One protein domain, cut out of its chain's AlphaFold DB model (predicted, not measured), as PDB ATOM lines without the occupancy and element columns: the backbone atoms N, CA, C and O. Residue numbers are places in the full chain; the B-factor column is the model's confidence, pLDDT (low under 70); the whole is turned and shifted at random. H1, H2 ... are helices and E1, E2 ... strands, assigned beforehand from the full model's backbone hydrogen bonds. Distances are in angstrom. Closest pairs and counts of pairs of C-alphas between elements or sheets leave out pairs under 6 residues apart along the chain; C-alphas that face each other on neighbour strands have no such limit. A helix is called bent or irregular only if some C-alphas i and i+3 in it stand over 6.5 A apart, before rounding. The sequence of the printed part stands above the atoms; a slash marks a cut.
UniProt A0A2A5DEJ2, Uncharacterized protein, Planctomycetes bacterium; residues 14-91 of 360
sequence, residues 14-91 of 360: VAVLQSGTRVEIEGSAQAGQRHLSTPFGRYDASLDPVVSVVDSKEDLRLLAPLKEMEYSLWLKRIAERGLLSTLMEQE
ATOM      1  N   VAL A  14       5.345  23.257 -46.979       95.56
ATOM      2  CA  VAL A  14       5.017  23.657 -45.615       95.56
ATOM      3  C   VAL A  14       5.776  24.932 -45.302       95.56
ATOM      4  O   VAL A  14       7.008  24.962 -45.314       95.56
ATOM      5  N   ALA A  15       5.041  25.997 -45.002       96.94
ATOM      6  CA  ALA A  15       5.615  27.216 -44.463       96.94
ATOM      7  C   ALA A  15       5.995  27.000 -42.993       96.94
ATOM      8  O   ALA A  15       5.189  26.522 -42.194       96.94
ATOM      9  N   VAL A  16       7.219  27.378 -42.635       97.38
ATOM     10  CA  VAL A  16       7.720  27.411 -41.259       97.38
ATOM     11  C   VAL A  16       7.727  28.864 -40.802       97.38
ATOM     12  O   VAL A  16       8.392  29.704 -41.413       97.38
ATOM     13  N   LEU A  17       6.968  29.156 -39.752       97.81
ATOM     14  CA  LEU A  17       6.847  30.484 -39.159       97.81
ATOM     15  C   LEU A  17       7.978  30.753 -38.158       97.81
ATOM     16  O   LEU A  17       8.693  29.833 -37.751       97.81
ATOM     17  N   GLN A  18       8.128  32.005 -37.732       97.38
ATOM     18  CA  GLN A  18       9.151  32.421 -36.768       97.38
ATOM     19  C   GLN A  18       9.028  31.699 -35.415       97.38
ATOM     20  O   GLN A  18      10.043  31.383 -34.796       97.38
ATOM     21  N   SER A  19       7.813  31.361 -34.984       96.44
ATOM     22  CA  SER A  19       7.553  30.549 -33.786       96.44
ATOM     23  C   SER A  19       7.955  29.075 -33.922       96.44
ATOM     24  O   SER A  19       7.907  28.330 -32.945       96.44
ATOM     25  N   GLY A  20       8.296  28.623 -35.132       96.44
ATOM     26  CA  GLY A  20       8.457  27.211 -35.470       96.44
ATOM     27  C   GLY A  20       7.143  26.505 -35.822       96.44
ATOM     28  O   GLY A  20       7.174  25.326 -36.180       96.44
ATOM     29  N   THR A  21       6.001  27.204 -35.765       96.88
ATOM     30  CA  THR A  21       4.723  26.682 -36.267       96.88
ATOM     31  C   THR A  21       4.843  26.352 -37.750       96.88
ATOM     32  O   THR A  21       5.450  27.095 -38.521       96.88
ATOM     33  N   ARG A  22       4.260  25.226 -38.153       97.12
ATOM     34  CA  ARG A  22       4.298  24.729 -39.526       97.12
ATOM     35  C   ARG A  22       2.902  24.712 -40.112       97.12
ATOM     36  O   ARG A  22       1.986  24.245 -39.444       97.12
ATOM     37  N   VAL A  23       2.747  25.212 -41.333       96.94
ATOM     38  CA  VAL A  23       1.454  25.349 -42.015       96.94
ATOM     39  C   VAL A  23       1.593  24.828 -43.440       96.94
ATOM     40  O   VAL A  23       2.421  25.334 -44.194       96.94
ATOM     41  N   GLU A  24       0.799  23.829 -43.818       95.38
ATOM     42  CA  GLU A  24       0.671  23.419 -45.219       95.38
ATOM     43  C   GLU A  24       0.105  24.566 -46.057       95.38
ATOM     44  O   GLU A  24      -0.884  25.200 -45.680       95.38
ATOM     45  N   ILE A  25       0.741  24.831 -47.194       95.38
ATOM     46  CA  ILE A  25       0.373  25.926 -48.086       95.38
ATOM     47  C   ILE A  25       0.025  25.419 -49.481       95.38
ATOM     48  O   ILE A  25       0.533  24.409 -49.956       95.38
ATOM     49  N   GLU A  26      -0.835  26.168 -50.156       90.38
ATOM     50  CA  GLU A  26      -1.134  25.983 -51.568       90.38
ATOM     51  C   GLU A  26      -0.187  26.864 -52.400       90.38
ATOM     52  O   GLU A  26      -0.173  28.090 -52.268       90.38
ATOM     53  N   GLY A  27       0.628  26.243 -53.257       86.25
ATOM     54  CA  GLY A  27       1.572  26.947 -54.128       86.25
ATOM     55  C   GLY A  27       2.902  27.279 -53.447       86.25
ATOM     56  O   GLY A  27       3.577  26.395 -52.930       86.25
ATOM     57  N   SER A  28       3.326  28.543 -53.498       87.25
ATOM     58  CA  SER A  28       4.603  28.988 -52.924       87.25
ATOM     59  C   SER A  28       4.384  30.102 -51.905       87.25
ATOM     60  O   SER A  28       3.459  30.901 -52.047       87.25
ATOM     61  N   ALA A  29       5.243  30.154 -50.888       91.88
ATOM     62  CA  ALA A  29       5.296  31.256 -49.937       91.88
ATOM     63  C   ALA A  29       6.701  31.856 -49.890       91.88
ATOM     64  O   ALA A  29       7.692  31.172 -50.152       91.88
ATOM     65  N   GLN A  30       6.781  33.137 -49.549       94.25
ATOM     66  CA  GLN A  30       8.042  33.860 -49.402       94.25
ATOM     67  C   GLN A  30       8.326  34.160 -47.930       94.25
ATOM     68  O   GLN A  30       7.405  34.348 -47.132       94.25
ATOM     69  N   ALA A  31       9.608  34.236 -47.566       94.94
ATOM     70  CA  ALA A  31      10.000  34.711 -46.245       94.94
ATOM     71  C   ALA A  31       9.436  36.126 -46.003       94.94
ATOM     72  O   ALA A  31       9.443  36.973 -46.894       94.94
ATOM     73  N   GLY A  32       8.908  36.369 -44.806       95.44
ATOM     74  CA  GLY A  32       8.206  37.597 -44.438       95.44
ATOM     75  C   GLY A  32       6.707  37.608 -44.762       95.44
ATOM     76  O   GLY A  32       6.007  38.511 -44.299       95.44
ATOM     77  N   GLN A  33       6.183  36.626 -45.506       96.62
ATOM     78  CA  GLN A  33       4.755  36.547 -45.822       96.62
ATOM     79  C   GLN A  33       3.911  36.370 -44.551       96.62
ATOM     80  O   GLN A  33       4.259  35.606 -43.652       96.62
ATOM     81  N   ARG A  34       2.787  37.095 -44.490       95.62
ATOM     82  CA  ARG A  34       1.902  37.189 -43.311       95.62
ATOM     83  C   ARG A  34       0.520  36.576 -43.502       95.62
ATOM     84  O   ARG A  34      -0.229  36.436 -42.546       95.62
ATOM     85  N   HIS A  35       0.173  36.206 -44.726       95.06
ATOM     86  CA  HIS A  35      -1.091  35.549 -45.031       95.06
ATOM     87  C   HIS A  35      -0.808  34.375 -45.947       95.06
ATOM     88  O   HIS A  35      -0.198  34.556 -47.002       95.06
ATOM     89  N   LEU A  36      -1.235  33.187 -45.537       95.56
ATOM     90  CA  LEU A  36      -0.978  31.955 -46.268       95.56
ATOM     91  C   LEU A  36      -2.290  31.382 -46.779       95.56
ATOM     92  O   LEU A  36      -3.276  31.317 -46.043       95.56
ATOM     93  N   SER A  37      -2.291  30.963 -48.039       94.81
ATOM     94  CA  SER A  37      -3.358  30.139 -48.594       94.81
ATOM     95  C   SER A  37      -3.033  28.683 -48.298       94.81
ATOM     96  O   SER A  37      -1.916  28.241 -48.551       94.81
ATOM     97  N   THR A  38      -4.000  27.956 -47.756       94.75
ATOM     98  CA  THR A  38      -3.933  26.513 -47.506       94.75
ATOM     99  C   THR A  38      -5.053  25.839 -48.304       94.75
ATOM    100  O   THR A  38      -6.047  26.510 -48.607       94.75
ATOM    101  N   PRO A  39      -4.988  24.518 -48.550       93.00
ATOM    102  CA  PRO A  39      -6.087  23.787 -49.193       93.00
ATOM    103  C   PRO A  39      -7.438  23.903 -48.462       93.00
ATOM    104  O   PRO A  39      -8.494  23.636 -49.032       93.00
ATOM    105  N   PHE A  40      -7.421  24.315 -47.190       94.19
ATOM    106  CA  PHE A  40      -8.577  24.313 -46.294       94.19
ATOM    107  C   PHE A  40      -9.036  25.714 -45.864       94.19
ATOM    108  O   PHE A  40      -9.978  25.849 -45.079       94.19
ATOM    109  N   GLY A  41      -8.392  26.769 -46.370       94.00
ATOM    110  CA  GLY A  41      -8.683  28.156 -46.015       94.00
ATOM    111  C   GLY A  41      -7.427  29.012 -45.886       94.00
ATOM    112  O   GLY A  41      -6.336  28.621 -46.292       94.00
ATOM    113  N   ARG A  42      -7.570  30.204 -45.315       95.12
ATOM    114  CA  ARG A  42      -6.462  31.139 -45.098       95.12
ATOM    115  C   ARG A  42      -5.916  31.017 -43.684       95.12
ATOM    116  O   ARG A  42      -6.689  30.930 -42.738       95.12
ATOM    117  N   TYR A  43      -4.602  31.069 -43.536       95.94
ATOM    118  CA  TYR A  43      -3.940  31.174 -42.240       95.94
ATOM    119  C   TYR A  43      -3.406  32.598 -42.052       95.94
ATOM    120  O   TYR A  43      -2.697  33.122 -42.919       95.94
ATOM    121  N   ASP A  44      -3.753  33.225 -40.927       94.69
ATOM    122  CA  ASP A  44      -3.263  34.555 -40.569       94.69
ATOM    123  C   ASP A  44      -1.967  34.453 -39.751       94.69
ATOM    124  O   ASP A  44      -1.966  34.069 -38.583       94.69
ATOM    125  N   ALA A  45      -0.858  34.806 -40.392       94.94
ATOM    126  CA  ALA A  45       0.494  34.836 -39.850       94.94
ATOM    127  C   ALA A  45       0.969  36.286 -39.599       94.94
ATOM    128  O   ALA A  45       2.167  36.569 -39.606       94.94
ATOM    129  N   SER A  46       0.046  37.234 -39.376       94.12
ATOM    130  CA  SER A  46       0.367  38.664 -39.208       94.12
ATOM    131  C   SER A  46       1.376  38.970 -38.100       94.12
ATOM    132  O   SER A  46       2.158  39.911 -38.241       94.12
ATOM    133  N   LEU A  47       1.356  38.188 -37.017       95.31
ATOM    134  CA  LEU A  47       2.254  38.329 -35.863       95.31
ATOM    135  C   LEU A  47       3.414  37.322 -35.866       95.31
ATOM    136  O   LEU A  47       4.252  37.368 -34.972       95.31
ATOM    137  N   ASP A  48       3.450  36.410 -36.835       96.62
ATOM    138  CA  ASP A  48       4.382  35.284 -36.866       96.62
ATOM    139  C   ASP A  48       4.724  34.939 -38.325       96.62
ATOM    140  O   ASP A  48       4.208  33.961 -38.869       96.62
ATOM    141  N   PRO A  49       5.498  35.796 -39.016       97.06
ATOM    142  CA  PRO A  49       5.699  35.686 -40.454       97.06
ATOM    143  C   PRO A  49       6.488  34.428 -40.837       97.06
ATOM    144  O   PRO A  49       7.220  33.843 -40.036       97.06
ATOM    145  N   VAL A  50       6.377  34.042 -42.108       97.81
ATOM    146  CA  VAL A  50       7.136  32.919 -42.674       97.81
ATOM    147  C   VAL A  50       8.638  33.194 -42.619       97.81
ATOM    148  O   VAL A  50       9.094  34.258 -43.032       97.81
ATOM    149  N   VAL A  51       9.419  32.210 -42.181       97.81
ATOM    150  CA  VAL A  51      10.891  32.240 -42.212       97.81
ATOM    151  C   VAL A  51      11.436  31.386 -43.353       97.81
ATOM    152  O   VAL A  51      12.387  31.780 -44.022       97.81
ATOM    153  N   SER A  52      10.827  30.229 -43.612       96.38
ATOM    154  CA  SER A  52      11.264  29.315 -44.673       96.38
ATOM    155  C   SER A  52      10.115  28.450 -45.178       96.38
ATOM    156  O   SER A  52       9.121  28.281 -44.476       96.38
ATOM    157  N   VAL A  53      10.273  27.849 -46.357       94.56
ATOM    158  CA  VAL A  53       9.363  26.827 -46.890       94.56
ATOM    159  C   VAL A  53      10.138  25.526 -47.052       94.56
ATOM    160  O   VAL A  53      11.253  25.535 -47.570       94.56
ATOM    161  N   VAL A  54       9.560  24.418 -46.592       93.56
ATOM    162  CA  VAL A  54      10.162  23.079 -46.654       93.56
ATOM    163  C   VAL A  54       9.252  22.109 -47.409       93.56
ATOM    164  O   VAL A  54       8.033  22.272 -47.412       93.56
ATOM    165  N   ASP A  55       9.844  21.096 -48.045       89.56
ATOM    166  CA  ASP A  55       9.105  19.971 -48.634       89.56
ATOM    167  C   ASP A  55       8.803  18.939 -47.533       89.56
ATOM    168  O   ASP A  55       9.710  18.482 -46.830       89.56
ATOM    169  N   SER A  56       7.531  18.573 -47.369       90.19
ATOM    170  CA  SER A  56       7.074  17.648 -46.328       90.19
ATOM    171  C   SER A  56       7.484  16.190 -46.540       90.19
ATOM    172  O   SER A  56       7.331  15.380 -45.622       90.19
ATOM    173  N   LYS A  57       8.006  15.824 -47.720       89.81
ATOM    174  CA  LYS A  57       8.366  14.432 -48.053       89.81
ATOM    175  C   LYS A  57       9.271  13.785 -47.010       89.81
ATOM    176  O   LYS A  57       9.045  12.638 -46.625       89.81
ATOM    177  N   GLU A  58      10.276  14.519 -46.541       88.31
ATOM    178  CA  GLU A  58      11.221  13.993 -45.557       88.31
ATOM    179  C   GLU A  58      10.582  13.856 -44.168       88.31
ATOM    180  O   GLU A  58      10.790  12.844 -43.502       88.31
ATOM    181  N   ASP A  59       9.730  14.803 -43.753       90.50
ATOM    182  CA  ASP A  59       8.971  14.677 -42.502       90.50
ATOM    183  C   ASP A  59       8.069  13.434 -42.534       90.50
ATOM    184  O   ASP A  59       8.048  12.659 -41.580       90.50
ATOM    185  N   LEU A  60       7.358  13.201 -43.643       92.00
ATOM    186  CA  LEU A  60       6.505  12.022 -43.805       92.00
ATOM    187  C   LEU A  60       7.311  10.723 -43.744       92.00
ATOM    188  O   LEU A  60       6.897   9.781 -43.065       92.00
ATOM    189  N   ARG A  61       8.481  10.682 -44.392       92.19
ATOM    190  CA  ARG A  61       9.389   9.526 -44.354       92.19
ATOM    191  C   ARG A  61       9.854   9.219 -42.931       92.19
ATOM    192  O   ARG A  61       9.838   8.060 -42.525       92.19
ATOM    193  N   LEU A  62      10.235  10.247 -42.171       92.44
ATOM    194  CA  LEU A  62      10.690  10.107 -40.785       92.44
ATOM    195  C   LEU A  62       9.558   9.714 -39.826       92.44
ATOM    196  O   LEU A  62       9.802   9.026 -38.837       92.44
ATOM    197  N   LEU A  63       8.325  10.142 -40.104       94.44
ATOM    198  CA  LEU A  63       7.160   9.830 -39.277       94.44
ATOM    199  C   LEU A  63       6.517   8.482 -39.615       94.44
ATOM    200  O   LEU A  63       5.808   7.945 -38.768       94.44
ATOM    201  N   ALA A  64       6.756   7.913 -40.800       93.69
ATOM    202  CA  ALA A  64       6.119   6.669 -41.234       93.69
ATOM    203  C   ALA A  64       6.233   5.510 -40.216       93.69
ATOM    204  O   ALA A  64       5.193   4.921 -39.911       93.69
ATOM    205  N   PRO A  65       7.401   5.228 -39.595       95.31
ATOM    206  CA  PRO A  65       7.513   4.147 -38.607       95.31
ATOM    207  C   PRO A  65       6.644   4.357 -37.356       95.31
ATOM    208  O   PRO A  65       6.149   3.399 -36.766       95.31
ATOM    209  N   LEU A  66       6.410   5.614 -36.953       95.25
ATOM    210  CA  LEU A  66       5.588   5.918 -35.775       95.25
ATOM    211  C   LEU A  66       4.126   5.530 -35.971       95.25
ATOM    212  O   LEU A  66       3.436   5.294 -34.984       95.25
ATOM    213  N   LYS A  67       3.646   5.468 -37.218       94.69
ATOM    214  CA  LYS A  67       2.253   5.118 -37.503       94.69
ATOM    215  C   LYS A  67       1.912   3.714 -37.004       94.69
ATOM    216  O   LYS A  67       0.813   3.505 -36.508       94.69
ATOM    217  N   GLU A  68       2.855   2.782 -37.109       92.94
ATOM    218  CA  GLU A  68       2.677   1.391 -36.683       92.94
ATOM    219  C   GLU A  68       2.996   1.194 -35.198       92.94
ATOM    220  O   GLU A  68       2.325   0.421 -34.522       92.94
ATOM    221  N   MET A  69       4.000   1.909 -34.680       94.38
ATOM    222  CA  MET A  69       4.453   1.753 -33.294       94.38
ATOM    223  C   MET A  69       3.563   2.486 -32.283       94.38
ATOM    224  O   MET A  69       3.212   1.932 -31.248       94.38
ATOM    225  N   GLU A  70       3.234   3.746 -32.565       96.00
ATOM    226  CA  GLU A  70       2.595   4.682 -31.633       96.00
ATOM    227  C   GLU A  70       1.668   5.628 -32.410       96.00
ATOM    228  O   GLU A  70       1.926   6.826 -32.575       96.00
ATOM    229  N   TYR A  71       0.555   5.089 -32.909       95.69
ATOM    230  CA  TYR A  71      -0.347   5.798 -33.822       95.69
ATOM    231  C   TYR A  71      -0.876   7.135 -33.257       95.69
ATOM    232  O   TYR A  71      -1.002   8.124 -33.982       95.69
ATOM    233  N   SER A  72      -1.131   7.219 -31.944       95.19
ATOM    234  CA  SER A  72      -1.540   8.482 -31.298       95.19
ATOM    235  C   SER A  72      -0.453   9.556 -31.368       95.19
ATOM    236  O   SER A  72      -0.749  10.732 -31.591       95.19
ATOM    237  N   LEU A  73       0.810   9.160 -31.184       96.25
ATOM    238  CA  LEU A  73       1.946  10.064 -31.317       96.25
ATOM    239  C   LEU A  73       2.118  10.482 -32.776       96.25
ATOM    240  O   LEU A  73       2.336  11.662 -33.041       96.25
ATOM    241  N   TRP A  74       1.960   9.546 -33.713       97.31
ATOM    242  CA  TRP A  74       1.990   9.839 -35.142       97.31
ATOM    243  C   TRP A  74       0.957  10.905 -35.533       97.31
ATOM    244  O   TRP A  74       1.348  11.924 -36.098       97.31
ATOM    245  N   LEU A  75      -0.317  10.756 -35.137       97.31
ATOM    246  CA  LEU A  75      -1.363  11.767 -35.367       97.31
ATOM    247  C   LEU A  75      -0.945  13.156 -34.877       97.31
ATOM    248  O   LEU A  75      -1.052  14.147 -35.601       97.31
ATOM    249  N   LYS A  76      -0.443  13.221 -33.638       97.25
ATOM    250  CA  LYS A  76       0.004  14.471 -33.022       97.25
ATOM    251  C   LYS A  76       1.150  15.097 -33.816       97.25
ATOM    252  O   LYS A  76       1.115  16.294 -34.082       97.25
ATOM    253  N   ARG A  77       2.139  14.300 -34.232       97.19
ATOM    254  CA  ARG A  77       3.287  14.789 -35.011       97.19
ATOM    255  C   ARG A  77       2.889  15.257 -36.405       97.19
ATOM    256  O   ARG A  77       3.363  16.307 -36.819       97.19
ATOM    257  N   ILE A  78       2.008  14.541 -37.100       96.50
ATOM    258  CA  ILE A  78       1.472  14.970 -38.402       96.50
ATOM    259  C   ILE A  78       0.788  16.338 -38.267       96.50
ATOM    260  O   ILE A  78       1.101  17.263 -39.018       96.50
ATOM    261  N   ALA A  79      -0.062  16.504 -37.248       96.88
ATOM    262  CA  ALA A  79      -0.730  17.773 -36.973       96.88
ATOM    263  C   ALA A  79       0.255  18.902 -36.604       96.88
ATOM    264  O   ALA A  79       0.105  20.017 -37.095       96.88
ATOM    265  N   GLU A  80       1.269  18.635 -35.773       96.44
ATOM    266  CA  GLU A  80       2.317  19.605 -35.400       96.44
ATOM    267  C   GLU A  80       3.178  20.036 -36.594       96.44
ATOM    268  O   GLU A  80       3.652  21.171 -36.644       96.44
ATOM    269  N   ARG A  81       3.381  19.139 -37.564       95.81
ATOM    270  CA  ARG A  81       4.121  19.420 -38.800       95.81
ATOM    271  C   ARG A  81       3.292  20.177 -39.837       95.81
ATOM    272  O   ARG A  81       3.825  20.495 -40.894       95.81
ATOM    273  N   GLY A  82       2.034  20.491 -39.531       94.75
ATOM    274  CA  GLY A  82       1.146  21.229 -40.424       94.75
ATOM    275  C   GLY A  82       0.642  20.421 -41.609       94.75
ATOM    276  O   GLY A  82       0.100  21.024 -42.521       94.75
ATOM    277  N   LEU A  83       0.804  19.092 -41.601       95.19
ATOM    278  CA  LEU A  83       0.476  18.189 -42.710       95.19
ATOM    279  C   LEU A  83      -1.014  17.827 -42.688       95.19
ATOM    280  O   LEU A  83      -1.398  16.693 -42.388       95.19
ATOM    281  N   LEU A  84      -1.862  18.826 -42.919       94.44
ATOM    282  CA  LEU A  84      -3.301  18.730 -42.701       94.44
ATOM    283  C   LEU A  84      -3.987  17.845 -43.748       94.44
ATOM    284  O   LEU A  84      -4.852  17.057 -43.376       94.44
ATOM    285  N   SER A  85      -3.557  17.877 -45.009       94.75
ATOM    286  CA  SER A  85      -4.071  16.970 -46.044       94.75
ATOM    287  C   SER A  85      -3.786  15.512 -45.691       94.75
ATOM    288  O   SER A  85      -4.699  14.690 -45.675       94.75
ATOM    289  N   THR A  86      -2.553  15.193 -45.271       94.44
ATOM    290  CA  THR A  86      -2.216  13.843 -44.784       94.44
ATOM    291  C   THR A  86      -3.037  13.458 -43.560       94.44
ATOM    292  O   THR A  86      -3.456  12.307 -43.438       94.44
ATOM    293  N   LEU A  87      -3.266  14.401 -42.642       94.38
ATOM    294  CA  LEU A  87      -4.101  14.164 -41.472       94.38
ATOM    295  C   LEU A  87      -5.542  13.825 -41.880       94.38
ATOM    296  O   LEU A  87      -6.122  12.929 -41.285       94.38
ATOM    297  N   MET A  88      -6.103  14.508 -42.879       94.00
ATOM    298  CA  MET A  88      -7.502  14.359 -43.293       94.00
ATOM    299  C   MET A  88      -7.770  13.150 -44.195       94.00
ATOM    300  O   MET A  88      -8.862  12.594 -44.154       94.00
ATOM    301  N   GLU A  89      -6.805  12.727 -45.007       92.75
ATOM    302  CA  GLU A  89      -6.992  11.631 -45.975       92.75
ATOM    303  C   GLU A  89      -6.831  10.232 -45.367       92.75
ATOM    304  O   GLU A  89      -7.094   9.219 -46.014       92.75
ATOM    305  N   GLN A  90      -6.359  10.152 -44.128       92.19
ATOM    306  CA  GLN A  90      -5.933   8.900 -43.525       92.19
ATOM    307  C   GLN A  90      -7.055   8.203 -42.737       92.19
ATOM    308  O   GLN A  90      -7.835   8.833 -42.022       92.19
ATOM    309  N   GLU A  91      -7.107   6.875 -42.817       93.69
ATOM    310  CA  GLU A  91      -8.072   6.081 -42.054       93.69
ATOM    311  C   GLU A  91      -7.703   6.010 -40.569       93.69
ATOM    312  O   GLU A  91      -6.595   5.607 -40.204       93.69
TER     313      GLU A  91
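AT A GLANCE: This is residues 14 to 91 of the 360 residues of an uncharacterized protein of Planctomycetes bacterium (UniProt A0A2A5DEJ2). What shape is this? Two lobes lie end to end: a strand lobe, where the hairpin of E3 and E4 sits loosely near edge strand E2 of the sheet E2 - E1 - E5, and a helical lobe, where H3 folds back on H2 of the hairpin H1 and H2. What makes it up? The printed part has 78 residues, with five named strands, then three named helices, class mixed; both sheets are antiparallel. How large is it? It is compact, radius of gyration of the C-alphas 12.8 A, yet elongated, spanning 38 by 20 by 19 A.

IN THESE COORDINATES: Where are the strands? E1 is residues 14 to 17, from C-alpha 14 at (5.017, 23.657, -45.615); E2 is 22 to 24, E5 50 to 55, 14.4 A long, E3 35 to 38 and E4 41 to 44. Where are the helices? H1 is 57 to 69, 19.8 A, H2 71 to 80, 14.1 A, and H3 84 to 89, ending at C-alpha 89 (-6.992, 11.631, -45.975).

HOW THE PARTS SIT: How do the strands pair? N 16 and O 52 of E1 and E5 are 2.8 A apart, N 23 and O 15 of the hairpin E2 and E1 2.9 A, and N 36 and O 43 of E3 and E4 3.0 A. The closest C-alphas of E2 and E3, Glu 24 and Thr 38, are 6.0 A apart. How do the helices stand? H1 and H2 touch, closest C-alphas Lys 67 and Trp 74, 5.3 A, at a shallow tilt of 25 degrees, opposite ways. H2 and H3, also a helical hairpin, touch, closest C-alphas Ile 78 and Leu 87, 6.4 A, at a steep tilt of 42 degrees; H1 and H3 are apart. Are their backbones even? Every O i to N i+4 pair is within hydrogen-bond range in H2 and H3, 5 of 9 in H1, which is irregular: C-alphas 62 and 65 are 7.1 A apart.

THE WHOLE: How far does it reach? The two farthest C-alphas, Gly 32 and Met 69, are 37.7 A apart. Are there breaks or weak places? The printed part has no cut, no link is long, and no printed residue is under 70 in pLDDT.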